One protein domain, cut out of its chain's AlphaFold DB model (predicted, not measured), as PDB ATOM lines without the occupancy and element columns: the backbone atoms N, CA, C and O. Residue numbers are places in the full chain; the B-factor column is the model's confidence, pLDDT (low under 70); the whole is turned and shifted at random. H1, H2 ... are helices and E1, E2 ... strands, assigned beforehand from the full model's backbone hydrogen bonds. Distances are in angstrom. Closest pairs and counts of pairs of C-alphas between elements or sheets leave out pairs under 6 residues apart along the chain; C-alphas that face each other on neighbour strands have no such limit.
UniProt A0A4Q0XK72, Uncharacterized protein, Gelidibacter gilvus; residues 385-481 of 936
ATOM      1  N   ILE A 385     -29.962 -25.634  32.783       94.81
ATOM      2  CA  ILE A 385     -30.300 -24.526  33.686       94.81
ATOM      3  C   ILE A 385     -30.630 -23.322  32.804       94.81
ATOM      4  O   ILE A 385     -29.782 -22.861  32.049       94.81
ATOM      5  N   ILE A 386     -31.865 -22.829  32.881       94.75
ATOM      6  CA  ILE A 386     -32.347 -21.696  32.080       94.75
ATOM      7  C   ILE A 386     -31.991 -20.372  32.758       94.75
ATOM      8  O   ILE A 386     -31.590 -19.421  32.093       94.75
ATOM      9  N   SER A 387     -32.207 -20.280  34.072       93.88
ATOM     10  CA  SER A 387     -31.962 -19.056  34.835       93.88
ATOM     11  C   SER A 387     -31.904 -19.318  36.337       93.88
ATOM     12  O   SER A 387     -32.435 -20.319  36.828       93.88
ATOM     13  N   VAL A 388     -31.336 -18.355  37.058       94.69
ATOM     14  CA  VAL A 388     -31.388 -18.230  38.521       94.69
ATOM     15  C   VAL A 388     -32.258 -17.027  38.904       94.69
ATOM     16  O   VAL A 388     -32.476 -16.143  38.076       94.69
ATOM     17  N   ASP A 389     -32.809 -17.002  40.115       94.12
ATOM     18  CA  ASP A 389     -33.783 -15.985  40.536       94.12
ATOM     19  C   ASP A 389     -33.189 -14.649  41.000       94.12
ATOM     20  O   ASP A 389     -33.912 -13.652  41.037       94.12
ATOM     21  N   LYS A 390     -31.894 -14.603  41.332       93.81
ATOM     22  CA  LYS A 390     -31.196 -13.383  41.764       93.81
ATOM     23  C   LYS A 390     -29.878 -13.201  41.017       93.81
ATOM     24  O   LYS A 390     -29.183 -14.164  40.707       93.81
ATOM     25  N   ASP A 391     -29.478 -11.945  40.835       92.00
ATOM     26  CA  ASP A 391     -28.173 -11.606  40.253       92.00
ATOM     27  C   ASP A 391     -27.002 -11.944  41.194       92.00
ATOM     28  O   ASP A 391     -25.907 -12.284  40.732       92.00
ATOM     29  N   LYS A 392     -27.229 -11.816  42.512       94.69
ATOM     30  CA  LYS A 392     -26.267 -12.063  43.596       94.69
ATOM     31  C   LYS A 392     -26.944 -12.664  44.829       94.69
ATOM     32  O   LYS A 392     -28.096 -12.341  45.111       94.69
ATOM     33  N   TYR A 393     -26.186 -13.459  45.580       94.19
ATOM     34  CA  TYR A 393     -26.618 -14.126  46.811       94.19
ATOM     35  C   TYR A 393     -25.657 -13.839  47.962       94.19
ATOM     36  O   TYR A 393     -24.448 -13.682  47.751       94.19
ATOM     37  N   HIS A 394     -26.194 -13.801  49.179       91.94
ATOM     38  CA  HIS A 394     -25.388 -13.917  50.392       91.94
ATOM     39  C   HIS A 394     -25.110 -15.392  50.695       91.94
ATOM     40  O   HIS A 394     -25.896 -16.269  50.338       91.94
ATOM     41  N   LEU A 395     -23.991 -15.694  51.356       89.25
ATOM     42  CA  LEU A 395     -23.634 -17.080  51.709       89.25
ATOM     43  C   LEU A 395     -24.577 -17.715  52.748       89.25
ATOM     44  O   LEU A 395     -24.571 -18.937  52.906       89.25
ATOM     45  N   ASP A 396     -25.365 -16.903  53.455       86.69
ATOM     46  CA  ASP A 396     -26.411 -17.316  54.394       86.69
ATOM     47  C   ASP A 396     -27.836 -17.058  53.883       86.69
ATOM     48  O   ASP A 396     -28.771 -17.134  54.679       86.69
ATOM     49  N   ASP A 397     -28.020 -16.789  52.585       88.50
ATOM     50  CA  ASP A 397     -29.358 -16.806  51.991       88.50
ATOM     51  C   ASP A 397     -30.008 -18.182  52.222       88.50
ATOM     52  O   ASP A 397     -29.364 -19.225  52.096       88.50
ATOM     53  N   ASP A 398     -31.309 -18.196  52.523       86.06
ATOM     54  CA  ASP A 398     -32.013 -19.455  52.780       86.06
ATOM     55  C   ASP A 398     -32.114 -20.306  51.505       86.06
ATOM     56  O   ASP A 398     -31.926 -21.520  51.556       86.06
ATOM     57  N   PHE A 399     -32.376 -19.678  50.349       88.38
ATOM     58  CA  PHE A 399     -32.683 -20.386  49.106       88.38
ATOM     59  C   PHE A 399     -32.058 -19.767  47.846       88.38
ATOM     60  O   PHE A 399     -31.986 -18.543  47.700       88.38
ATOM     61  N   VAL A 400     -31.705 -20.644  46.900       90.56
ATOM     62  CA  VAL A 400     -31.463 -20.339  45.481       90.56
ATOM     63  C   VAL A 400     -32.558 -20.998  44.653       90.56
ATOM     64  O   VAL A 400     -32.742 -22.213  44.746       90.56
ATOM     65  N   THR A 401     -33.251 -20.237  43.807       91.56
ATOM     66  CA  THR A 401     -34.276 -20.790  42.915       91.56
ATOM     67  C   THR A 401     -33.741 -20.877  41.493       91.56
ATOM     68  O   THR A 401     -33.272 -19.888  40.930       91.56
ATOM     69  N   LEU A 402     -33.840 -22.057  40.881       92.12
ATOM     70  CA  LEU A 402     -33.455 -22.284  39.492       92.12
ATOM     71  C   LEU A 402     -34.687 -22.567  38.646       92.12
ATOM     72  O   LEU A 402     -35.600 -23.285  39.060       92.12
ATOM     73  N   LYS A 403     -34.660 -22.080  37.409       92.81
ATOM     74  CA  LYS A 403     -35.513 -22.577  36.335       92.81
ATOM     75  C   LYS A 403     -34.699 -23.541  35.486       92.81
ATOM     76  O   LYS A 403     -33.631 -23.184  34.999       92.81
ATOM     77  N   THR A 404     -35.207 -24.747  35.295       93.44
ATOM     78  CA  THR A 404     -34.528 -25.832  34.582       93.44
ATOM     79  C   THR A 404     -35.381 -26.368  33.437       93.44
ATOM     80  O   THR A 404     -36.595 -26.154  33.382       93.44
ATOM     81  N   LYS A 405     -34.731 -27.073  32.513       92.31
ATOM     82  CA  LYS A 405     -35.346 -27.873  31.456       92.31
ATOM     83  C   LYS A 405     -34.787 -29.288  31.523       92.31
ATOM     84  O   LYS A 405     -33.621 -29.473  31.872       92.31
ATOM     85  N   TYR A 406     -35.600 -30.279  31.162       92.56
ATOM     86  CA  TYR A 406     -35.159 -31.674  31.038       92.56
ATOM     87  C   TYR A 406     -34.570 -32.269  32.325       92.56
ATOM     88  O   TYR A 406     -33.725 -33.163  32.270       92.56
ATOM     89  N   PHE A 407     -35.017 -31.798  33.491       91.12
ATOM     90  CA  PHE A 407     -34.476 -32.206  34.782       91.12
ATOM     91  C   PHE A 407     -35.581 -32.528  35.789       91.12
ATOM     92  O   PHE A 407     -36.536 -31.776  35.945       91.12
ATOM     93  N   ILE A 408     -35.402 -33.641  36.497       87.88
ATOM     94  CA  ILE A 408     -36.103 -33.986  37.736       87.88
ATOM     95  C   ILE A 408     -35.068 -34.526  38.717       87.88
ATOM     96  O   ILE A 408     -34.154 -35.270  38.342       87.88
ATOM     97  N   ALA A 409     -35.194 -34.129  39.977       73.25
ATOM     98  CA  ALA A 409     -34.220 -34.438  41.009       73.25
ATOM     99  C   ALA A 409     -34.464 -35.846  41.575       73.25
ATOM    100  O   ALA A 409     -34.911 -36.010  42.698       73.25
ATOM    101  N   GLY A 410     -34.133 -36.894  40.812       70.44
ATOM    102  CA  GLY A 410     -34.305 -38.280  41.276       70.44
ATOM    103  C   GLY A 410     -33.475 -38.669  42.512       70.44
ATOM    104  O   GLY A 410     -33.697 -39.730  43.091       70.44
ATOM    105  N   ALA A 411     -32.479 -37.856  42.885       70.25
ATOM    106  CA  ALA A 411     -31.712 -37.951  44.125       70.25
ATOM    107  C   ALA A 411     -30.979 -36.626  44.403       70.25
ATOM    108  O   ALA A 411     -30.587 -35.927  43.469       70.25
ATOM    109  N   SER A 412     -30.689 -36.331  45.674       70.19
ATOM    110  CA  SER A 412     -29.948 -35.124  46.074       70.19
ATOM    111  C   SER A 412     -28.531 -35.048  45.488       70.19
ATOM    112  O   SER A 412     -28.047 -33.960  45.216       70.19
ATOM    113  N   HIS A 413     -27.872 -36.175  45.198       77.69
ATOM    114  CA  HIS A 413     -26.529 -36.184  44.596       77.69
ATOM    115  C   HIS A 413     -26.491 -35.762  43.113       77.69
ATOM    116  O   HIS A 413     -25.419 -35.737  42.512       77.69
ATOM    117  N   ASN A 414     -27.643 -35.513  42.484       87.75
ATOM    118  CA  ASN A 414     -27.721 -35.035  41.100       87.75
ATOM    119  C   ASN A 414     -27.559 -33.515  40.990       87.75
ATOM    120  O   ASN A 414     -27.606 -32.981  39.887       87.75
ATOM    121  N   ILE A 415     -27.399 -32.825  42.116       89.06
ATOM    122  CA  ILE A 415     -27.235 -31.379  42.199       89.06
ATOM    123  C   ILE A 415     -25.949 -31.116  42.992       89.06
ATOM    124  O   ILE A 415     -25.610 -31.897  43.881       89.06
ATOM    125  N   THR A 416     -25.203 -30.062  42.669       89.12
ATOM    126  CA  THR A 416     -24.133 -29.525  43.526       89.12
ATOM    127  C   THR A 416     -24.123 -28.010  43.531       89.12
ATOM    128  O   THR A 416     -24.444 -27.397  42.518       89.12
ATOM    129  N   ILE A 417     -23.740 -27.413  44.664       90.19
ATOM    130  CA  ILE A 417     -23.419 -25.984  44.781       90.19
ATOM    131  C   ILE A 417     -21.986 -25.882  45.306       90.19
ATOM    132  O   ILE A 417     -21.655 -26.458  46.342       90.19
ATOM    133  N   GLY A 418     -21.107 -25.213  44.561       89.31
ATOM    134  CA  GLY A 418     -19.683 -25.116  44.896       89.31
ATOM    135  C   GLY A 418     -18.992 -26.482  45.009       89.31
ATOM    136  O   GLY A 418     -18.070 -26.638  45.805       89.31
ATOM    137  N   GLY A 419     -19.469 -27.492  44.269       87.94
ATOM    138  CA  GLY A 419     -18.951 -28.865  44.306       87.94
ATOM    139  C   GLY A 419     -19.374 -29.701  45.521       87.94
ATOM    140  O   GLY A 419     -18.935 -30.842  45.653       87.94
ATOM    141  N   VAL A 420     -20.226 -29.173  46.404       85.62
ATOM    142  CA  VAL A 420     -20.761 -29.920  47.552       85.62
ATOM    143  C   VAL A 420     -22.083 -30.570  47.162       85.62
ATOM    144  O   VAL A 420     -22.923 -29.909  46.564       85.62
ATOM    145  N   THR A 421     -22.256 -31.853  47.504       82.88
ATOM    146  CA  THR A 421     -23.542 -32.573  47.517       82.88
ATOM    147  C   THR A 421     -24.214 -32.424  48.874       82.88
ATOM    148  O   THR A 421     -23.544 -32.610  49.893       82.88
ATOM    149  N   LEU A 422     -25.524 -32.202  48.922       75.81
ATOM    150  CA  LEU A 422     -26.240 -32.160  50.192       75.81
ATOM    151  C   LEU A 422     -26.160 -33.499  50.950       75.81
ATOM    152  O   LEU A 422     -26.468 -34.563  50.404       75.81
ATOM    153  N   ARG A 423     -25.784 -33.442  52.232       63.53
ATOM    154  CA  ARG A 423     -25.709 -34.603  53.128       63.53
ATOM    155  C   ARG A 423     -27.011 -34.820  53.901       63.53
ATOM    156  O   ARG A 423     -27.594 -33.887  54.434       63.53
ATOM    157  N   GLY A 424     -27.422 -36.080  54.039       56.16
ATOM    158  CA  GLY A 424     -28.334 -36.513  55.107       56.16
ATOM    159  C   GLY A 424     -29.838 -36.299  54.895       56.16
ATOM    160  O   GLY A 424     -30.615 -36.817  55.689       56.16
ATOM    161  N   VAL A 425     -30.280 -35.632  53.825       51.47
ATOM    162  CA  VAL A 425     -31.714 -35.511  53.500       51.47
ATOM    163  C   VAL A 425     -32.024 -36.414  52.311       51.47
ATOM    164  O   VAL A 425     -31.903 -36.017  51.155       51.47
ATOM    165  N   HIS A 426     -32.377 -37.667  52.592       48.50
ATOM    166  CA  HIS A 426     -32.652 -38.641  51.537       48.50
ATOM    167  C   HIS A 426     -34.032 -38.490  50.878       48.50
ATOM    168  O   HIS A 426     -34.199 -39.072  49.818       48.50
ATOM    169  N   ASN A 427     -34.985 -37.715  51.426       45.75
ATOM    170  CA  ASN A 427     -36.390 -37.812  50.987       45.75
ATOM    171  C   ASN A 427     -37.241 -36.514  50.993       45.75
ATOM    172  O   ASN A 427     -38.434 -36.617  50.740       45.75
ATOM    173  N   ASN A 428     -36.697 -35.317  51.267       44.69
ATOM    174  CA  ASN A 428     -37.518 -34.098  51.467       44.69
ATOM    175  C   ASN A 428     -37.109 -32.897  50.591       44.69
ATOM    176  O   ASN A 428     -37.133 -31.760  51.057       44.69
ATOM    177  N   PHE A 429     -36.727 -33.121  49.336       55.91
ATOM    178  CA  PHE A 429     -36.723 -32.017  48.371       55.91
ATOM    179  C   PHE A 429     -38.077 -31.976  47.693       55.91
ATOM    180  O   PHE A 429     -38.574 -33.021  47.279       55.91
ATOM    181  N   GLU A 430     -38.680 -30.789  47.604       54.75
ATOM    182  CA  GLU A 430     -39.764 -30.600  46.649       54.75
ATOM    183  C   GLU A 430     -39.195 -30.932  45.271       54.75
ATOM    184  O   GLU A 430     -38.235 -30.301  44.812       54.75
ATOM    185  N   ASP A 431     -39.734 -31.989  44.662       62.12
ATOM    186  CA  ASP A 431     -39.419 -32.354  43.291       62.12
ATOM    187  C   ASP A 431     -39.566 -31.123  42.396       62.12
ATOM    188  O   ASP A 431     -40.424 -30.263  42.622       62.12
ATOM    189  N   VAL A 432     -38.722 -31.055  41.362       75.00
ATOM    190  CA  VAL A 432     -38.828 -30.041  40.310       75.00
ATOM    191  C   VAL A 432     -40.293 -29.946  39.896       75.00
ATOM    192  O   VAL A 432     -40.886 -30.936  39.457       75.00
ATOM    193  N   ASN A 433     -40.897 -28.772  40.076       80.38
ATOM    194  CA  ASN A 433     -42.321 -28.648  39.808       80.38
ATOM    195  C   ASN A 433     -42.599 -28.798  38.303       80.38
ATOM    196  O   ASN A 433     -41.694 -28.761  37.471       80.38
ATOM    197  N   ALA A 434     -43.874 -28.911  37.924       74.19
ATOM    198  CA  ALA A 434     -44.264 -29.092  36.521       74.19
ATOM    199  C   ALA A 434     -43.768 -27.979  35.566       74.19
ATOM    200  O   ALA A 434     -43.781 -28.171  34.354       74.19
ATOM    201  N   ASN A 435     -43.319 -26.835  36.096       81.62
ATOM    202  CA  ASN A 435     -42.765 -25.717  35.332       81.62
ATOM    203  C   ASN A 435     -41.224 -25.717  35.272       81.62
ATOM    204  O   ASN A 435     -40.640 -24.747  34.783       81.62
ATOM    205  N   GLY A 436     -40.561 -26.756  35.784       86.38
ATOM    206  CA  GLY A 436     -39.102 -26.847  35.809       86.38
ATOM    207  C   GLY A 436     -38.444 -26.026  36.921       86.38
ATOM    208  O   GLY A 436     -37.238 -25.789  36.853       86.38
ATOM    209  N   ILE A 437     -39.196 -25.542  37.916       90.06
ATOM    210  CA  ILE A 437     -38.650 -24.715  39.002       90.06
ATOM    211  C   ILE A 437     -38.185 -25.610  40.150       90.06
ATOM    212  O   ILE A 437     -38.904 -26.523  40.558       90.06
ATOM    213  N   ILE A 438     -37.003 -25.309  40.680       88.31
ATOM    214  CA  ILE A 438     -36.413 -25.967  41.845       88.31
ATOM    215  C   ILE A 438     -35.894 -24.925  42.832       88.31
ATOM    216  O   ILE A 438     -35.230 -23.969  42.435       88.31
ATOM    217  N   THR A 439     -36.164 -25.141  44.115       88.19
ATOM    218  CA  THR A 439     -35.702 -24.283  45.209       88.19
ATOM    219  C   THR A 439     -34.685 -25.053  46.045       88.19
ATOM    220  O   THR A 439     -34.991 -26.108  46.599       88.19
ATOM    221  N   LEU A 440     -33.455 -24.549  46.114       86.75
ATOM    222  CA  LEU A 440     -32.326 -25.194  46.779       86.75
ATOM    223  C   LEU A 440     -31.988 -24.461  48.082       86.75
ATOM    224  O   LEU A 440     -31.712 -23.266  48.015       86.75
ATOM    225  N   PRO A 441     -31.954 -25.134  49.247       83.75
ATOM    226  CA  PRO A 441     -31.621 -24.514  50.525       83.75
ATOM    227  C   PRO A 441     -30.118 -24.225  50.610       83.75
ATOM    228  O   PRO A 441     -29.315 -25.101  50.939       83.75
ATOM    229  N   MET A 442     -29.708 -23.010  50.261       85.06
ATOM    230  CA  MET A 442     -28.301 -22.674  50.024       85.06
ATOM    231  C   MET A 442     -27.438 -22.902  51.265       85.06
ATOM    232  O   MET A 442     -26.386 -23.536  51.169       85.06
ATOM    233  N   SER A 443     -27.908 -22.467  52.436       78.06
ATOM    234  CA  SER A 443     -27.202 -22.652  53.707       78.06
ATOM    235  C   SER A 443     -26.948 -24.123  54.048       78.06
ATOM    236  O   SER A 443     -25.919 -24.446  54.644       78.06
ATOM    237  N   ASP A 444     -27.862 -25.019  53.672       78.00
ATOM    238  CA  ASP A 444     -27.749 -26.451  53.960       78.00
ATOM    239  C   ASP A 444     -26.760 -27.123  53.003       78.00
ATOM    240  O   ASP A 444     -25.943 -27.943  53.422       78.00
ATOM    241  N   TRP A 445     -26.778 -26.728  51.728       80.69
ATOM    242  CA  TRP A 445     -25.821 -27.183  50.714       80.69
ATOM    243  C   TRP A 445     -24.395 -26.738  51.011       80.69
ATOM    244  O   TRP A 445     -23.452 -27.514  50.866       80.69
ATOM    245  N   LEU A 446     -24.241 -25.491  51.442       79.81
ATOM    246  CA  LEU A 446     -22.951 -24.929  51.819       79.81
ATOM    247  C   LEU A 446     -22.555 -25.294  53.248       79.81
ATOM    248  O   LEU A 446     -21.492 -24.870  53.695       79.81
ATOM    249  N   GLU A 447     -23.382 -26.082  53.946       67.56
ATOM    250  CA  GLU A 447     -23.175 -26.523  55.322       67.56
ATOM    251  C   GLU A 447     -22.756 -25.342  56.215       67.56
ATOM    252  O   GLU A 447     -21.848 -25.444  57.035       67.56
ATOM    253  N   ALA A 448     -23.440 -24.201  56.069       58.66
ATOM    254  CA  ALA A 448     -23.160 -22.958  56.787       58.66
ATOM    255  C   ALA A 448     -23.250 -23.109  58.331       58.66
ATOM    256  O   ALA A 448     -22.894 -22.228  59.105       58.66
ATOM    257  N   LYS A 449     -23.726 -24.251  58.833       54.28
ATOM    258  CA  LYS A 449     -23.761 -24.570  60.272       54.28
ATOM    259  C   LYS A 449     -22.689 -25.578  60.702       54.28
ATOM    260  O   LYS A 449     -22.490 -25.787  61.895       54.28
ATOM    261  N   SER A 450     -22.007 -26.211  59.752       55.94
ATOM    262  CA  SER A 450     -20.896 -27.127  59.993       55.94
ATOM    263  C   SER A 450     -19.616 -26.328  60.199       55.94
ATOM    264  O   SER A 450     -19.391 -25.310  59.553       55.94
ATOM    265  N   GLN A 451     -18.734 -26.790  61.084       55.66
ATOM    266  CA  GLN A 451     -17.464 -26.104  61.348       55.66
ATOM    267  C   GLN A 451     -16.456 -26.222  60.182       55.66
ATOM    268  O   GLN A 451     -15.383 -25.623  60.247       55.66
ATOM    269  N   TYR A 452     -16.768 -26.985  59.120       61.91
ATOM    270  CA  TYR A 452     -15.794 -27.380  58.092       61.91
ATOM    271  C   TYR A 452     -16.339 -27.483  56.648       61.91
ATOM    272  O   TYR A 452     -16.047 -28.481  55.974       61.91
ATOM    273  N   PRO A 453     -17.098 -26.510  56.115       64.38
ATOM    274  CA  PRO A 453     -17.598 -26.628  54.754       64.38
ATOM    275  C   PRO A 453     -16.462 -26.487  53.731       64.38
ATOM    276  O   PRO A 453     -15.554 -25.667  53.878       64.38
ATOM    277  N   LYS A 454     -16.503 -27.338  52.698       71.81
ATOM    278  CA  LYS A 454     -15.477 -27.469  51.645       71.81
ATOM    279  C   LYS A 454     -15.999 -27.062  50.265       71.81
ATOM    280  O   LYS A 454     -15.601 -27.657  49.265       71.81
ATOM    281  N   TYR A 455     -16.929 -26.113  50.202       88.00
ATOM    282  CA  TYR A 455     -17.362 -25.601  48.906       88.00
ATOM    283  C   TYR A 455     -16.243 -24.796  48.249       88.00
ATOM    284  O   TYR A 455     -15.393 -24.210  48.917       88.00
ATOM    285  N   VAL A 456     -16.231 -24.800  46.923       89.06
ATOM    286  CA  VAL A 456     -15.184 -24.185  46.113       89.06
ATOM    287  C   VAL A 456     -15.813 -23.149  45.196       89.06
ATOM    288  O   VAL A 456     -16.800 -23.418  44.508       89.06
ATOM    289  N   PHE A 457     -15.214 -21.964  45.182       91.56
ATOM    290  CA  PHE A 457     -15.529 -20.930  44.206       91.56
ATOM    291  C   PHE A 457     -14.942 -21.315  42.847       91.56
ATOM    292  O   PHE A 457     -13.766 -21.663  42.752       91.56
ATOM    293  N   SER A 458     -15.769 -21.281  41.802       91.62
ATOM    294  CA  SER A 458     -15.356 -21.605  40.431       91.62
ATOM    295  C   SER A 458     -14.525 -20.489  39.797       91.62
ATOM    296  O   SER A 458     -13.715 -20.756  38.914       91.62
ATOM    297  N   ASP A 459     -14.729 -19.255  40.252       93.38
ATOM    298  CA  ASP A 459     -14.043 -18.031  39.843       93.38
ATOM    299  C   ASP A 459     -14.241 -16.971  40.950       93.38
ATOM    300  O   ASP A 459     -14.936 -17.226  41.941       93.38
ATOM    301  N   ILE A 460     -13.656 -15.780  40.803       93.62
ATOM    302  CA  ILE A 460     -13.768 -14.681  41.771       93.62
ATOM    303  C   ILE A 460     -15.245 -14.367  42.040       93.62
ATOM    304  O   ILE A 460     -15.970 -13.889  41.167       93.62
ATOM    305  N   GLY A 461     -15.681 -14.635  43.273       93.31
ATOM    306  CA  GLY A 461     -17.042 -14.391  43.739       93.31
ATOM    307  C   GLY A 461     -18.119 -15.251  43.090       93.31
ATOM    308  O   GLY A 461     -19.287 -14.885  43.176       93.31
ATOM    309  N   LYS A 462     -17.766 -16.366  42.439       94.94
ATOM    310  CA  LYS A 462     -18.732 -17.238  41.759       94.94
ATOM    311  C   LYS A 462     -18.758 -18.641  42.343       94.94
ATOM    312  O   LYS A 462     -17.716 -19.282  42.478       94.94
ATOM    313  N   LEU A 463     -19.955 -19.138  42.647       93.56
ATOM    314  CA  LEU A 463     -20.190 -20.548  42.962       93.56
ATOM    315  C   LEU A 463     -20.851 -21.222  41.766       93.56
ATOM    316  O   LEU A 463     -21.816 -20.706  41.207       93.56
ATOM    317  N   ASN A 464     -20.343 -22.391  41.390       94.12
ATOM    318  CA  ASN A 464     -20.963 -23.185  40.345       94.12
ATOM    319  C   ASN A 464     -22.116 -24.010  40.916       94.12
ATOM    320  O   ASN A 464     -21.940 -24.707  41.917       94.12
ATOM    321  N   ILE A 465     -23.259 -23.951  40.253       93.69
ATOM    322  CA  ILE A 465     -24.365 -24.873  40.435       93.69
ATOM    323  C   ILE A 465     -24.313 -25.873  39.292       93.69
ATOM    324  O   ILE A 465     -24.349 -25.487  38.125       93.69
ATOM    325  N   GLU A 466     -24.240 -27.155  39.624       93.62
ATOM    326  CA  GLU A 466     -24.239 -28.247  38.654       93.62
ATOM    327  C   GLU A 466     -25.486 -29.103  38.855       93.62
ATOM    328  O   GLU A 466     -25.757 -29.536  39.973       93.62
ATOM    329  N   ILE A 467     -26.208 -29.393  37.773       92.50
ATOM    330  CA  ILE A 467     -27.237 -30.434  37.734       92.50
ATOM    331  C   ILE A 467     -26.814 -31.533  36.763       92.50
ATOM    332  O   ILE A 467     -26.302 -31.265  35.672       92.50
ATOM    333  N   LYS A 468     -27.023 -32.789  37.151       91.62
ATOM    334  CA  LYS A 468     -26.530 -33.960  36.426       91.62
ATOM    335  C   LYS A 468     -27.583 -35.053  36.322       91.62
ATOM    336  O   LYS A 468     -28.238 -35.411  37.297       91.62
ATOM    337  N   THR A 469     -27.672 -35.641  35.136       90.56
ATOM    338  CA  THR A 469     -28.342 -36.922  34.882       90.56
ATOM    339  C   THR A 469     -27.356 -37.864  34.188       90.56
ATOM    340  O   THR A 469     -26.214 -37.493  33.907       90.56
ATOM    341  N   GLN A 470     -27.769 -39.090  33.883       88.50
ATOM    342  CA  GLN A 470     -26.974 -39.994  33.050       88.50
ATOM    343  C   GLN A 470     -26.851 -39.526  31.587       88.50
ATOM    344  O   GLN A 470     -25.951 -39.975  30.885       88.50
ATOM    345  N   PHE A 471     -27.717 -38.610  31.139       91.50
ATOM    346  CA  PHE A 471     -27.733 -38.083  29.769       91.50
ATOM    347  C   PHE A 471     -26.851 -36.844  29.585       91.50
ATOM    348  O   PHE A 471     -26.583 -36.437  28.458       91.50
ATOM    349  N   GLY A 472     -26.372 -36.250  30.681       92.50
ATOM    350  CA  GLY A 472     -25.419 -35.149  30.652       92.50
ATOM    351  C   GLY A 472     -25.496 -34.255  31.883       92.50
ATOM    352  O   GLY A 472     -26.114 -34.589  32.899       92.50
ATOM    353  N   THR A 473     -24.856 -33.096  31.779       94.56
ATOM    354  CA  THR A 473     -24.657 -32.160  32.885       94.56
ATOM    355  C   THR A 473     -24.873 -30.734  32.396       94.56
ATOM    356  O   THR A 473     -24.400 -30.387  31.317       94.56
ATOM    357  N   SER A 474     -25.521 -29.906  33.214       95.94
ATOM    358  CA  SER A 474     -25.600 -28.456  33.025       95.94
ATOM    359  C   SER A 474     -25.005 -27.746  34.226       95.94
ATOM    360  O   SER A 474     -25.142 -28.204  35.362       95.94
ATOM    361  N   LYS A 475     -24.335 -26.629  33.961       95.25
ATOM    362  CA  LYS A 475     -23.625 -25.828  34.952       95.25
ATOM    363  C   LYS A 475     -23.987 -24.367  34.772       95.25
ATOM    364  O   LYS A 475     -23.980 -23.893  33.645       95.25
ATOM    365  N   GLU A 476     -24.213 -23.671  35.874       95.12
ATOM    366  CA  GLU A 476     -24.443 -22.228  35.898       95.12
ATOM    367  C   GLU A 476     -23.654 -21.611  37.053       95.12
ATOM    368  O   GLU A 476     -23.414 -22.280  38.058       95.12
ATOM    369  N   ASN A 477     -23.205 -20.364  36.928       94.75
ATOM    370  CA  ASN A 477     -22.508 -19.690  38.023       94.75
ATOM    371  C   ASN A 477     -23.441 -18.685  38.695       94.75
ATOM    372  O   ASN A 477     -23.969 -17.795  38.038       94.75
ATOM    373  N   ILE A 478     -23.563 -18.766  40.017       95.12
ATOM    374  CA  ILE A 478     -24.180 -17.707  40.819       95.12
ATOM    375  C   ILE A 478     -23.108 -16.776  41.369       95.12
ATOM    376  O   ILE A 478     -22.016 -17.218  41.738       95.12
ATOM    377  N   ASN A 479     -23.418 -15.484  41.438       95.12
ATOM    378  CA  ASN A 479     -22.520 -14.493  42.016       95.12
ATOM    379  C   ASN A 479     -22.795 -14.344  43.516       95.12
ATOM    380  O   ASN A 479     -23.946 -14.311  43.945       95.12
ATOM    381  N   ILE A 480     -21.739 -14.200  44.306       94.69
ATOM    382  CA  ILE A 480     -21.788 -14.034  45.759       94.69
ATOM    383  C   ILE A 480     -21.344 -12.618  46.124       94.69
ATOM    384  O   ILE A 480     -20.435 -12.068  45.491       94.69
ATOM    385  N   PHE A 481     -21.976 -12.006  47.126       94.94
ATOM    386  CA  PHE A 481     -21.523 -10.713  47.643       94.94
ATOM    387  C   PHE A 481     -20.077 -10.793  48.176       94.94
ATOM    388  O   PHE A 481     -19.667 -11.826  48.705       94.94
TER     389      PHE A 481
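This is residues 385 to 481 of the 936 residues of an uncharacterized protein of Gelidibacter gilvus (UniProt A0A4Q0XK72). You are looking at a small sandwich, two sheets face to face with their strands crossed at 40 degrees: the long hairpin E6 and E7 with short E3 and E5 beside E6 makes one, and E1, E2 and E4 make the other. Along one side E1 comes near E7, while the short helix H1 follows E4 near one end and residues 418 to 436 form a long loop without a named element. The 97 printed residues hold E1 E2 E3 E4 H1 E5 E6 E7 in chain order, mostly strand, with 43 residues in named elements, under half. The four-strand sheet is branched and antiparallel; the other runs E1 - E2 - E4, all antiparallel. The whole is compact and rounded, with a radius of gyration of the C-alphas of 12.5 A and spans of 33 by 28 by 22 A.

Begin with E6, residues 462 to 469, which has three neighbours in a strongly twisted sheet. E7, residues 472 to 480, is antiparallel to it at 159 degrees; look at N 465 and O 476, 2.8 A apart. E3, residues 415 to 417, is antiparallel to E6, with N 416 and O 466 2.8 A apart. E5, residues 457 to 459, pairs with E6 at N 458 and O 462, 2.9 A apart. E5, E6 and E7 form a meander, each strand the antiparallel neighbour of the one before. In the other sheet, E2, residues 399 to 405, is the inner strand. E1, residues 385 to 388, forms a hairpin with it; N 386 and O 403 are 2.8 A apart. E4, residues 437 to 441, is antiparallel to E2, with N 400 and O 440 2.8 A apart. Across the sandwich, the closest C-alphas of E1 and E7 are those of Ile 385 and Ser 474, 6.2 A apart. H1, residues 442 to 445, only grazes the sheet E1 E2 E4 and is too short for any O i to N i+4 pair; its one O i to N i+3 pair is within range.

Find C-alpha 385 at (-30.300, -24.526, 33.686), where E1 begins. E2 measures 19.4 A and E4 13.5 A from first to last C-alpha. E6 runs 23.0 A from C-alpha 462 at (-18.732, -17.238, 41.759), and E7 runs 26.2 A to C-alpha 480 at (-21.788, -14.034, 45.759).

The C-alphas farthest apart are those of Ala 434 and Gln 451, 36.7 A. The printed part has no cut. The links E3 to E4 and H1 to E5 are long, and pLDDT is under 70 at residues 423 to 431 and 447 to 453.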